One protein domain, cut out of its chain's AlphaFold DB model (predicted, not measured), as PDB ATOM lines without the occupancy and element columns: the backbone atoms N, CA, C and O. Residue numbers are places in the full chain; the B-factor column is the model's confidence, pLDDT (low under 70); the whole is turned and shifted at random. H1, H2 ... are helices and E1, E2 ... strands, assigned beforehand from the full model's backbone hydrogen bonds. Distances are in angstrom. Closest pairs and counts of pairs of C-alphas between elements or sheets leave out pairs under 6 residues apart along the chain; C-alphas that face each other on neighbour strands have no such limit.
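This is residues 323 to 396 of the 969 residues of the protein "SGNH_hydro domain-containing protein" of Mesorhizobium amorphae (UniProt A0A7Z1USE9). A small twisted sheet of four short strands makes the body together with its loops, and one long helix, H1, runs off from it as an arm whose residues 323 to 338 stick out free. The long loop of residues 352 to 365 folds back from the end of E1 to the start of E2, and residues 389 to 396 make a tail after E4. The printed part has 74 residues, with one named helix and four named strands in the order H1, E1, E2, E3, E4, and its class is mixed, helices and strands. The sheet has the order E1, E2, E3, E4 and is mixed, with E1 and E2 parallel and the other pairs antiparallel. The whole is loose, with a radius of gyration of the C-alphas of 15.4 A, and flat, spanning 54 by 32 by 16 A.

In the sheet, E1 is residues 349 to 351, 6.9 A from first to last C-alpha, and E2 is residues 366 to 369, 10.5 A. E3, residues 377 to 381, is the longest strand at 13.3 A. E4, residues 386 to 388, is 6.6 A long and ends with C-alpha 388 at (207.807, 186.214, 203.735). H1 is residues 323 to 345, 32.4 A long, from C-alpha 323 at (238.993, 208.351, 193.505) to C-alpha 345 at (217.138, 185.293, 187.031).

E2 and E3 are inner strands and form a hairpin, antiparallel at 140 degrees, with N 367 and O 379 within hydrogen-bond range at 2.8 A. E1, an edge strand, is parallel to E2 at 11 degrees, with N 368 and O 349 at 2.8 A. E4, the other edge strand, forms a hairpin with E3, antiparallel at 137 degrees, with N 380 and O 387 at 2.8 A. E2, E3 and E4 are a meander, each strand the antiparallel neighbour of the one before. E1 and E4 are apart. From edge to edge the strands' lines turn by 81 degrees. H1 is only just on the sheet, with 5 pairs of C-alphas within 10 A, and only grazes it with residues 343 to 345. The closest C-alphas of H1 and E2 are those of Ala 344 and Pro 366, 7.0 A apart. In H1 every O i to N i+4 pair is within hydrogen-bond range.

The two C-alphas farthest apart are those of Val 323 and Pro 372, 54.1 A. Without the residues that stand free, the body spans 30 by 29 by 16 A. The printed part has no cut. The link from E1 to E2 is long, with 14 residues. The mean pLDDT of the printed part is 79.8, and it is under 70 at residue 323, residues 325 to 337, residues 340 to 344 and residues 391 to 396.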
ATOM      1  N   VAL A 323     239.281 209.215 194.662       65.88
ATOM      2  CA  VAL A 323     238.993 208.351 193.505       65.88
ATOM      3  C   VAL A 323     239.084 206.872 193.888       65.88
ATOM      4  O   VAL A 323     238.176 206.108 193.563       65.88
ATOM      5  N   VAL A 324     240.110 206.466 194.644       72.56
ATOM      6  CA  VAL A 324     240.257 205.077 195.122       72.56
ATOM      7  C   VAL A 324     239.099 204.673 196.043       72.56
ATOM      8  O   VAL A 324     238.555 203.578 195.917       72.56
ATOM      9  N   GLN A 325     238.666 205.568 196.934       64.81
ATOM     10  CA  GLN A 325     237.538 205.307 197.830       64.81
ATOM     11  C   GLN A 325     236.200 205.224 197.080       64.81
ATOM     12  O   GLN A 325     235.366 204.371 197.386       64.81
ATOM     13  N   THR A 326     236.005 206.073 196.070       62.56
ATOM     14  CA  THR A 326     234.816 206.034 195.206       62.56
ATOM     15  C   THR A 326     234.770 204.736 194.404       62.56
ATOM     16  O   THR A 326     233.713 204.113 194.318       62.56
ATOM     17  N   GLN A 327     235.914 204.276 193.892       64.88
ATOM     18  CA  GLN A 327     236.011 202.999 193.186       64.88
ATOM     19  C   GLN A 327     235.615 201.822 194.090       64.88
ATOM     20  O   GLN A 327     234.804 200.997 193.685       64.88
ATOM     21  N   ALA A 328     236.066 201.797 195.348       66.12
ATOM     22  CA  ALA A 328     235.688 200.748 196.301       66.12
ATOM     23  C   ALA A 328     234.173 200.714 196.604       66.12
ATOM     24  O   ALA A 328     233.596 199.643 196.795       66.12
ATOM     25  N   ILE A 329     233.510 201.878 196.626       66.19
ATOM     26  CA  ILE A 329     232.051 201.975 196.806       66.19
ATOM     27  C   ILE A 329     231.315 201.481 195.556       66.19
ATOM     28  O   ILE A 329     230.325 200.757 195.672       66.19
ATOM     29  N   VAL A 330     231.802 201.841 194.367       64.50
ATOM     30  CA  VAL A 330     231.250 201.370 193.089       64.50
ATOM     31  C   VAL A 330     231.389 199.852 192.967       64.50
ATOM     32  O   VAL A 330     230.421 199.188 192.602       64.50
ATOM     33  N   ASP A 331     232.529 199.287 193.361       63.28
ATOM     34  CA  ASP A 331     232.765 197.843 193.334       63.28
ATOM     35  C   ASP A 331     231.836 197.100 194.321       63.28
ATOM     36  O   ASP A 331     231.242 196.075 193.975       63.28
ATOM     37  N   ALA A 332     231.612 197.649 195.523       60.69
ATOM     38  CA  ALA A 332     230.680 197.083 196.506       60.69
ATOM     39  C   ALA A 332     229.206 197.137 196.044       60.69
ATOM     40  O   ALA A 332     228.436 196.190 196.248       60.69
ATOM     41  N   LEU A 333     228.806 198.228 195.383       63.97
ATOM     42  CA  LEU A 333     227.473 198.361 194.786       63.97
ATOM     43  C   LEU A 333     227.293 197.427 193.582       63.97
ATOM     44  O   LEU A 333     226.217 196.846 193.424       63.97
ATOM     45  N   GLY A 334     228.346 197.224 192.787       68.06
ATOM     46  CA  GLY A 334     228.366 196.275 191.673       68.06
ATOM     47  C   GLY A 334     228.075 194.842 192.118       68.06
ATOM     48  O   GLY A 334     227.213 194.187 191.534       68.06
ATOM     49  N   ILE A 335     228.697 194.388 193.212       66.19
ATOM     50  CA  ILE A 335     228.458 193.052 193.790       66.19
ATOM     51  C   ILE A 335     226.997 192.895 194.244       66.19
ATOM     52  O   ILE A 335     226.373 191.863 193.998       66.19
ATOM     53  N   THR A 336     226.421 193.930 194.859       69.31
ATOM     54  CA  THR A 336     225.043 193.889 195.384       69.31
ATOM     55  C   THR A 336     224.003 193.857 194.257       69.31
ATOM     56  O   THR A 336     223.030 193.103 194.316       69.31
ATOM     57  N   LEU A 337     224.224 194.636 193.193       66.88
ATOM     58  CA  LEU A 337     223.375 194.636 191.998       66.88
ATOM     59  C   LEU A 337     223.465 193.314 191.235       66.88
ATOM     60  O   LEU A 337     222.435 192.777 190.831       66.88
ATOM     61  N   GLN A 338     224.667 192.759 191.082       71.31
ATOM     62  CA  GLN A 338     224.857 191.471 190.422       71.31
ATOM     63  C   GLN A 338     224.141 190.343 191.177       71.31
ATOM     64  O   GLN A 338     223.415 189.567 190.557       71.31
ATOM     65  N   GLN A 339     224.239 190.306 192.510       70.31
ATOM     66  CA  GLN A 339     223.516 189.333 193.335       70.31
ATOM     67  C   GLN A 339     221.992 189.469 193.200       70.31
ATOM     68  O   GLN A 339     221.297 188.462 193.075       70.31
ATOM     69  N   ALA A 340     221.462 190.696 193.155       65.00
ATOM     70  CA  ALA A 340     220.032 190.935 192.961       65.00
ATOM     71  C   ALA A 340     219.541 190.504 191.563       65.00
ATOM     72  O   ALA A 340     218.468 189.907 191.436       65.00
ATOM     73  N   VAL A 341     220.332 190.758 190.516       69.12
ATOM     74  CA  VAL A 341     220.016 190.359 189.133       69.12
ATOM     75  C   VAL A 341     220.083 188.841 188.968       69.12
ATOM     76  O   VAL A 341     219.175 188.239 188.393       69.12
ATOM     77  N   GLU A 342     221.112 188.195 189.514       69.44
ATOM     78  CA  GLU A 342     221.245 186.738 189.485       69.44
ATOM     79  C   GLU A 342     220.127 186.046 190.278       69.44
ATOM     80  O   GLU A 342     219.614 185.014 189.842       69.44
ATOM     81  N   ALA A 343     219.699 186.620 191.405       65.50
ATOM     82  CA  ALA A 343     218.577 186.121 192.196       65.50
ATOM     83  C   ALA A 343     217.236 186.222 191.455       65.50
ATOM     84  O   ALA A 343     216.450 185.272 191.469       65.50
ATOM     85  N   ALA A 344     216.993 187.330 190.747       67.00
ATOM     86  CA  ALA A 344     215.809 187.496 189.906       67.00
ATOM     87  C   ALA A 344     215.804 186.514 188.719       67.00
ATOM     88  O   ALA A 344     214.766 185.943 188.381       67.00
ATOM     89  N   ALA A 345     216.974 186.248 188.128       71.38
ATOM     90  CA  ALA A 345     217.138 185.293 187.031       71.38
ATOM     91  C   ALA A 345     216.942 183.821 187.450       71.38
ATOM     92  O   ALA A 345     216.779 182.954 186.592       71.38
ATOM     93  N   ALA A 346     216.936 183.515 188.752       78.94
ATOM     94  CA  ALA A 346     216.728 182.163 189.278       78.94
ATOM     95  C   ALA A 346     215.302 181.621 189.082       78.94
ATOM     96  O   ALA A 346     215.078 180.423 189.260       78.94
ATOM     97  N   GLY A 347     214.355 182.492 188.725       84.25
ATOM     98  CA  GLY A 347     212.946 182.151 188.579       84.25
ATOM     99  C   GLY A 347     212.230 181.991 189.923       84.25
ATOM    100  O   GLY A 347     212.821 181.616 190.939       84.25
ATOM    101  N   THR A 348     210.931 182.294 189.922       90.44
ATOM    102  CA  THR A 348     210.074 182.162 191.104       90.44
ATOM    103  C   THR A 348     209.714 180.704 191.356       90.44
ATOM    104  O   THR A 348     209.131 180.048 190.492       90.44
ATOM    105  N   ILE A 349     210.010 180.198 192.552       92.19
ATOM    106  CA  ILE A 349     209.643 178.836 192.958       92.19
ATOM    107  C   ILE A 349     208.246 178.858 193.575       92.19
ATOM    108  O   ILE A 349     207.995 179.611 194.509       92.19
ATOM    109  N   ARG A 350     207.329 178.023 193.079       95.38
ATOM    110  CA  ARG A 350     205.957 177.941 193.599       95.38
ATOM    111  C   ARG A 350     205.707 176.611 194.294       95.38
ATOM    112  O   ARG A 350     206.059 175.571 193.747       95.38
ATOM    113  N   ALA A 351     205.044 176.635 195.447       94.12
ATOM    114  CA  ALA A 351     204.602 175.426 196.140       94.12
ATOM    115  C   ALA A 351     203.243 175.627 196.821       94.12
ATOM    116  O   ALA A 351     202.831 176.751 197.095       94.12
ATOM    117  N   ALA A 352     202.529 174.538 197.109       91.31
ATOM    118  CA  ALA A 352     201.232 174.621 197.781       91.31
ATOM    119  C   ALA A 352     201.353 175.032 199.264       91.31
ATOM    120  O   ALA A 352     200.435 175.640 199.801       91.31
ATOM    121  N   THR A 353     202.478 174.743 199.922       93.38
ATOM    122  CA  THR A 353     202.743 175.085 201.330       93.38
ATOM    123  C   THR A 353     204.168 175.615 201.491       93.38
ATOM    124  O   THR A 353     205.034 175.318 200.668       93.38
ATOM    125  N   LEU A 354     204.439 176.369 202.565       92.56
ATOM    126  CA  LEU A 354     205.778 176.907 202.850       92.56
ATOM    127  C   LEU A 354     206.826 175.795 203.009       92.56
ATOM    128  O   LEU A 354     207.921 175.891 202.465       92.56
ATOM    129  N   THR A 355     206.465 174.698 203.676       91.88
ATOM    130  CA  THR A 355     207.321 173.508 203.829       91.88
ATOM    131  C   THR A 355     207.596 172.766 202.522       91.88
ATOM    132  O   THR A 355     208.523 171.965 202.466       91.88
ATOM    133  N   ALA A 356     206.794 173.007 201.482       93.00
ATOM    134  CA  ALA A 356     206.967 172.403 200.168       93.00
ATOM    135  C   ALA A 356     207.791 173.285 199.217       93.00
ATOM    136  O   ALA A 356     208.075 172.852 198.101       93.00
ATOM    137  N   LEU A 357     208.192 174.498 199.629       93.38
ATOM    138  CA  LEU A 357     209.182 175.266 198.882       93.38
ATOM    139  C   LEU A 357     210.564 174.611 199.071       93.38
ATOM    140  O   LEU A 357     211.064 174.574 200.198       93.38
ATOM    141  N   PRO A 358     211.212 174.101 198.007       92.94
ATOM    142  CA  PRO A 358     212.585 173.614 198.105       92.94
ATOM    143  C   PRO A 358     213.531 174.750 198.510       92.94
ATOM    144  O   PRO A 358     213.209 175.923 198.325       92.94
ATOM    145  N   ASN A 359     214.712 174.416 199.037       94.88
ATOM    146  CA  ASN A 359     215.736 175.419 199.337       94.88
ATOM    147  C   ASN A 359     216.015 176.275 198.096       94.88
ATOM    148  O   ASN A 359     216.202 175.745 196.997       94.88
ATOM    149  N   GLY A 360     216.052 177.596 198.275       89.50
ATOM    150  CA  GLY A 360     216.446 178.498 197.201       89.50
ATOM    151  C   GLY A 360     217.887 178.225 196.772       89.50
ATOM    152  O   GLY A 360     218.760 177.900 197.576       89.50
ATOM    153  N   THR A 361     218.142 178.368 195.479       86.56
ATOM    154  CA  THR A 361     219.469 178.158 194.882       86.56
ATOM    155  C   THR A 361     220.398 179.359 195.088       86.56
ATOM    156  O   THR A 361     221.598 179.251 194.848       86.56
ATOM    157  N   ARG A 362     219.856 180.511 195.518       85.62
ATOM    158  CA  ARG A 362     220.583 181.775 195.731       85.62
ATOM    159  C   ARG A 362     219.795 182.746 196.613       85.62
ATOM    160  O   ARG A 362     218.565 182.728 196.613       85.62
ATOM    161  N   VAL A 363     220.513 183.564 197.386       85.31
ATOM    162  CA  VAL A 363     219.930 184.596 198.264       85.31
ATOM    163  C   VAL A 363     219.107 185.571 197.422       85.31
ATOM    164  O   VAL A 363     219.554 185.995 196.365       85.31
ATOM    165  N   GLY A 364     217.903 185.906 197.873       84.06
ATOM    166  CA  GLY A 364     216.957 186.768 197.170       84.06
ATOM    167  C   GLY A 364     216.092 186.059 196.125       84.06
ATOM    168  O   GLY A 364     215.233 186.717 195.541       84.06
ATOM    169  N   GLN A 365     216.270 184.749 195.879       91.25
ATOM    170  CA  GLN A 365     215.411 184.021 194.939       91.25
ATOM    171  C   GLN A 365     213.941 184.149 195.376       91.25
ATOM    172  O   GLN A 365     213.646 183.857 196.538       91.25
ATOM    173  N   PRO A 366     213.024 184.576 194.489       91.50
ATOM    174  CA  PRO A 366     211.616 184.711 194.835       91.50
ATOM    175  C   PRO A 366     210.935 183.341 194.955       91.50
ATOM    176  O   PRO A 366     211.187 182.420 194.177       91.50
ATOM    177  N   GLY A 367     210.035 183.217 195.923       94.44
ATOM    178  CA  GLY A 367     209.201 182.047 196.172       94.44
ATOM    179  C   GLY A 367     207.746 182.460 196.359       94.44
ATOM    180  O   GLY A 367     207.462 183.595 196.733       94.44
ATOM    181  N   GLU A 368     206.805 181.567 196.090       96.25
ATOM    182  CA  GLU A 368     205.377 181.836 196.256       96.25
ATOM    183  C   GLU A 368     204.660 180.594 196.785       96.25
ATOM    184  O   GLU A 368     204.689 179.522 196.174       96.25
ATOM    185  N   VAL A 369     203.984 180.744 197.920       94.75
ATOM    186  CA  VAL A 369     203.098 179.712 198.459       94.75
ATOM    187  C   VAL A 369     201.691 179.976 197.935       94.75
ATOM    188  O   VAL A 369     201.104 181.017 198.233       94.75
ATOM    189  N   THR A 370     201.152 179.057 197.133       94.69
ATOM    190  CA  THR A 370     199.889 179.243 196.395       94.69
ATOM    191  C   THR A 370     198.697 178.505 196.996       94.69
ATOM    192  O   THR A 370     197.556 178.816 196.646       94.69
ATOM    193  N   GLY A 371     198.928 177.542 197.892       90.50
ATOM    194  CA  GLY A 371     197.849 176.781 198.513       90.50
ATOM    195  C   GLY A 371     197.019 177.626 199.484       90.50
ATOM    196  O   GLY A 371     197.486 178.644 200.004       90.50
ATOM    197  N   PRO A 372     195.757 177.239 199.722       78.00
ATOM    198  CA  PRO A 372     194.901 177.921 200.682       78.00
ATOM    199  C   PRO A 372     195.431 177.694 202.109       78.00
ATOM    200  O   PRO A 372     195.499 176.562 202.577       78.00
ATOM    201  N   GLY A 373     195.813 178.769 202.800       85.75
ATOM    202  CA  GLY A 373     196.340 178.728 204.167       85.75
ATOM    203  C   GLY A 373     196.908 180.078 204.615       85.75
ATOM    204  O   GLY A 373     197.027 180.998 203.803       85.75
ATOM    205  N   SER A 374     197.265 180.203 205.899       87.19
ATOM    206  CA  SER A 374     197.878 181.416 206.480       87.19
ATOM    207  C   SER A 374     199.195 181.807 205.807       87.19
ATOM    208  O   SER A 374     199.525 182.989 205.723       87.19
ATOM    209  N   ASP A 375     199.902 180.808 205.280       89.06
ATOM    210  CA  ASP A 375     201.231 180.950 204.687       89.06
ATOM    211  C   ASP A 375     201.172 181.331 203.203       89.06
ATOM    212  O   ASP A 375     202.203 181.447 202.554       89.06
ATOM    213  N   ARG A 376     199.978 181.534 202.628       92.12
ATOM    214  CA  ARG A 376     199.847 181.979 201.238       92.12
ATOM    215  C   ARG A 376     200.518 183.342 201.062       92.12
ATOM    216  O   ARG A 376     200.200 184.286 201.787       92.12
ATOM    217  N   GLY A 377     201.412 183.483 200.088       92.50
ATOM    218  CA  GLY A 377     202.086 184.755 199.820       92.50
ATOM    219  C   GLY A 377     203.442 184.616 199.143       92.50
ATOM    220  O   GLY A 377     203.901 183.511 198.855       92.50
ATOM    221  N   ALA A 378     204.071 185.761 198.883       94.12
ATOM    222  CA  ALA A 378     205.414 185.840 198.325       94.12
ATOM    223  C   ALA A 378     206.476 185.692 199.426       94.12
ATOM    224  O   ALA A 378     206.319 186.211 200.532       94.12
ATOM    225  N   TYR A 379     207.568 185.012 199.102       94.12
ATOM    226  CA  TYR A 379     208.722 184.761 199.956       94.12
ATOM    227  C   TYR A 379     210.013 185.087 199.195       94.12
ATOM    228  O   TYR A 379     210.038 185.094 197.966       94.12
ATOM    229  N   ALA A 380     211.096 185.342 199.921       92.50
ATOM    230  CA  ALA A 380     212.444 185.457 199.381       92.50
ATOM    231  C   ALA A 380     213.381 184.528 200.161       92.50
ATOM    232  O   ALA A 380     213.304 184.447 201.390       92.50
ATOM    233  N   TRP A 381     214.255 183.810 199.460       93.62
ATOM    234  CA  TRP A 381     215.236 182.936 200.103       93.62
ATOM    235  C   TRP A 381     216.352 183.762 200.752       93.62
ATOM    236  O   TRP A 381     217.053 184.499 200.069       93.62
ATOM    237  N   SER A 382     216.571 183.638 202.060       86.00
ATOM    238  CA  SER A 382     217.622 184.379 202.779       86.00
ATOM    239  C   SER A 382     219.023 183.772 202.639       86.00
ATOM    240  O   SER A 382     219.990 184.337 203.140       86.00
ATOM    241  N   GLY A 383     219.138 182.603 202.001       88.38
ATOM    242  CA  GLY A 383     220.328 181.748 202.042       88.38
ATOM    243  C   GLY A 383     220.160 180.536 202.961       88.38
ATOM    244  O   GLY A 383     220.815 179.521 202.740       88.38
ATOM    245  N   SER A 384     219.251 180.608 203.937       88.12
ATOM    246  CA  SER A 384     218.987 179.520 204.889       88.12
ATOM    247  C   SER A 384     217.504 179.236 205.142       88.12
ATOM    248  O   SER A 384     217.179 178.150 205.619       88.12
ATOM    249  N   ALA A 385     216.602 180.169 204.825       91.19
ATOM    250  CA  ALA A 385     215.161 179.987 204.975       91.19
ATOM    251  C   ALA A 385     214.366 180.849 203.982       91.19
ATOM    252  O   ALA A 385     214.852 181.861 203.474       91.19
ATOM    253  N   TRP A 386     213.112 180.471 203.734       93.25
ATOM    254  CA  TRP A 386     212.148 181.313 203.029       93.25
ATOM    255  C   TRP A 386     211.567 182.347 203.993       93.25
ATOM    256  O   TRP A 386     210.924 181.987 204.976       93.25
ATOM    257  N   VAL A 387     211.778 183.632 203.707       91.12
ATOM    258  CA  VAL A 387     211.258 184.749 204.511       91.12
ATOM    259  C   VAL A 387     210.127 185.419 203.751       91.12
ATOM    260  O   VAL A 387     210.281 185.733 202.572       91.12
ATOM    261  N   ARG A 388     208.975 185.625 204.394       89.81
ATOM    262  CA  ARG A 388     207.807 186.214 203.735       89.81
ATOM    263  C   ARG A 388     208.088 187.667 203.355       89.81
ATOM    264  O   ARG A 388     208.538 188.467 204.176       89.81
ATOM    265  N   VAL A 389     207.805 188.015 202.106       80.88
ATOM    266  CA  VAL A 389     207.929 189.384 201.600       80.88
ATOM    267  C   VAL A 389     206.809 190.211 202.231       80.88
ATOM    268  O   VAL A 389     205.641 190.036 201.895       80.88
ATOM    269  N   GLY A 390     207.171 191.072 203.185       73.44
ATOM    270  CA  GLY A 390     206.237 191.888 203.973       73.44
ATOM    271  C   GLY A 390     206.424 191.771 205.489       73.44
ATOM    272  O   GLY A 390     206.146 192.734 206.193       73.44
ATOM    273  N   ASP A 391     206.992 190.665 205.983       66.25
ATOM    274  CA  ASP A 391     207.230 190.454 207.426       66.25
ATOM    275  C   ASP A 391     208.575 191.046 207.901       66.25
ATOM    276  O   ASP A 391     208.893 191.046 209.087       66.25
ATOM    277  N   LEU A 392     209.384 191.569 206.973       56.22
ATOM    278  CA  LEU A 392     210.740 192.067 207.232       56.22
ATOM    279  C   LEU A 392     210.798 193.478 207.842       56.22
ATOM    280  O   LEU A 392     211.886 193.941 208.177       56.22
ATOM    281  N   ILE A 393     209.665 194.164 208.009       55.50
ATOM    282  CA  ILE A 393     209.604 195.480 208.656       55.50
ATOM    283  C   ILE A 393     208.311 195.556 209.464       55.50
ATOM    284  O   ILE A 393     207.247 195.677 208.870       55.50
ATOM    285  N   ASP A 394     208.399 195.515 210.799       50.75
ATOM    286  CA  ASP A 394     207.264 195.809 211.683       50.75
ATOM    287  C   ASP A 394     206.855 197.285 211.500       50.75
ATOM    288  O   ASP A 394     207.555 198.193 211.975       50.75
ATOM    289  N   PRO A 395     205.728 197.569 210.822       47.72
ATOM    290  CA  PRO A 395     205.304 198.939 210.574       47.72
ATOM    291  C   PRO A 395     204.926 199.643 211.881       47.72
ATOM    292  O   PRO A 395     205.017 200.869 211.956       47.72
ATOM    293  N   ALA A 396     204.547 198.898 212.929       50.16
ATOM    294  CA  ALA A 396     204.238 199.442 214.244       50.16
ATOM    295  C   ALA A 396     205.509 199.870 214.988       50.16
ATOM    296  O   ALA A 396     205.491 200.917 215.629       50.16
TER     297      ALA A 396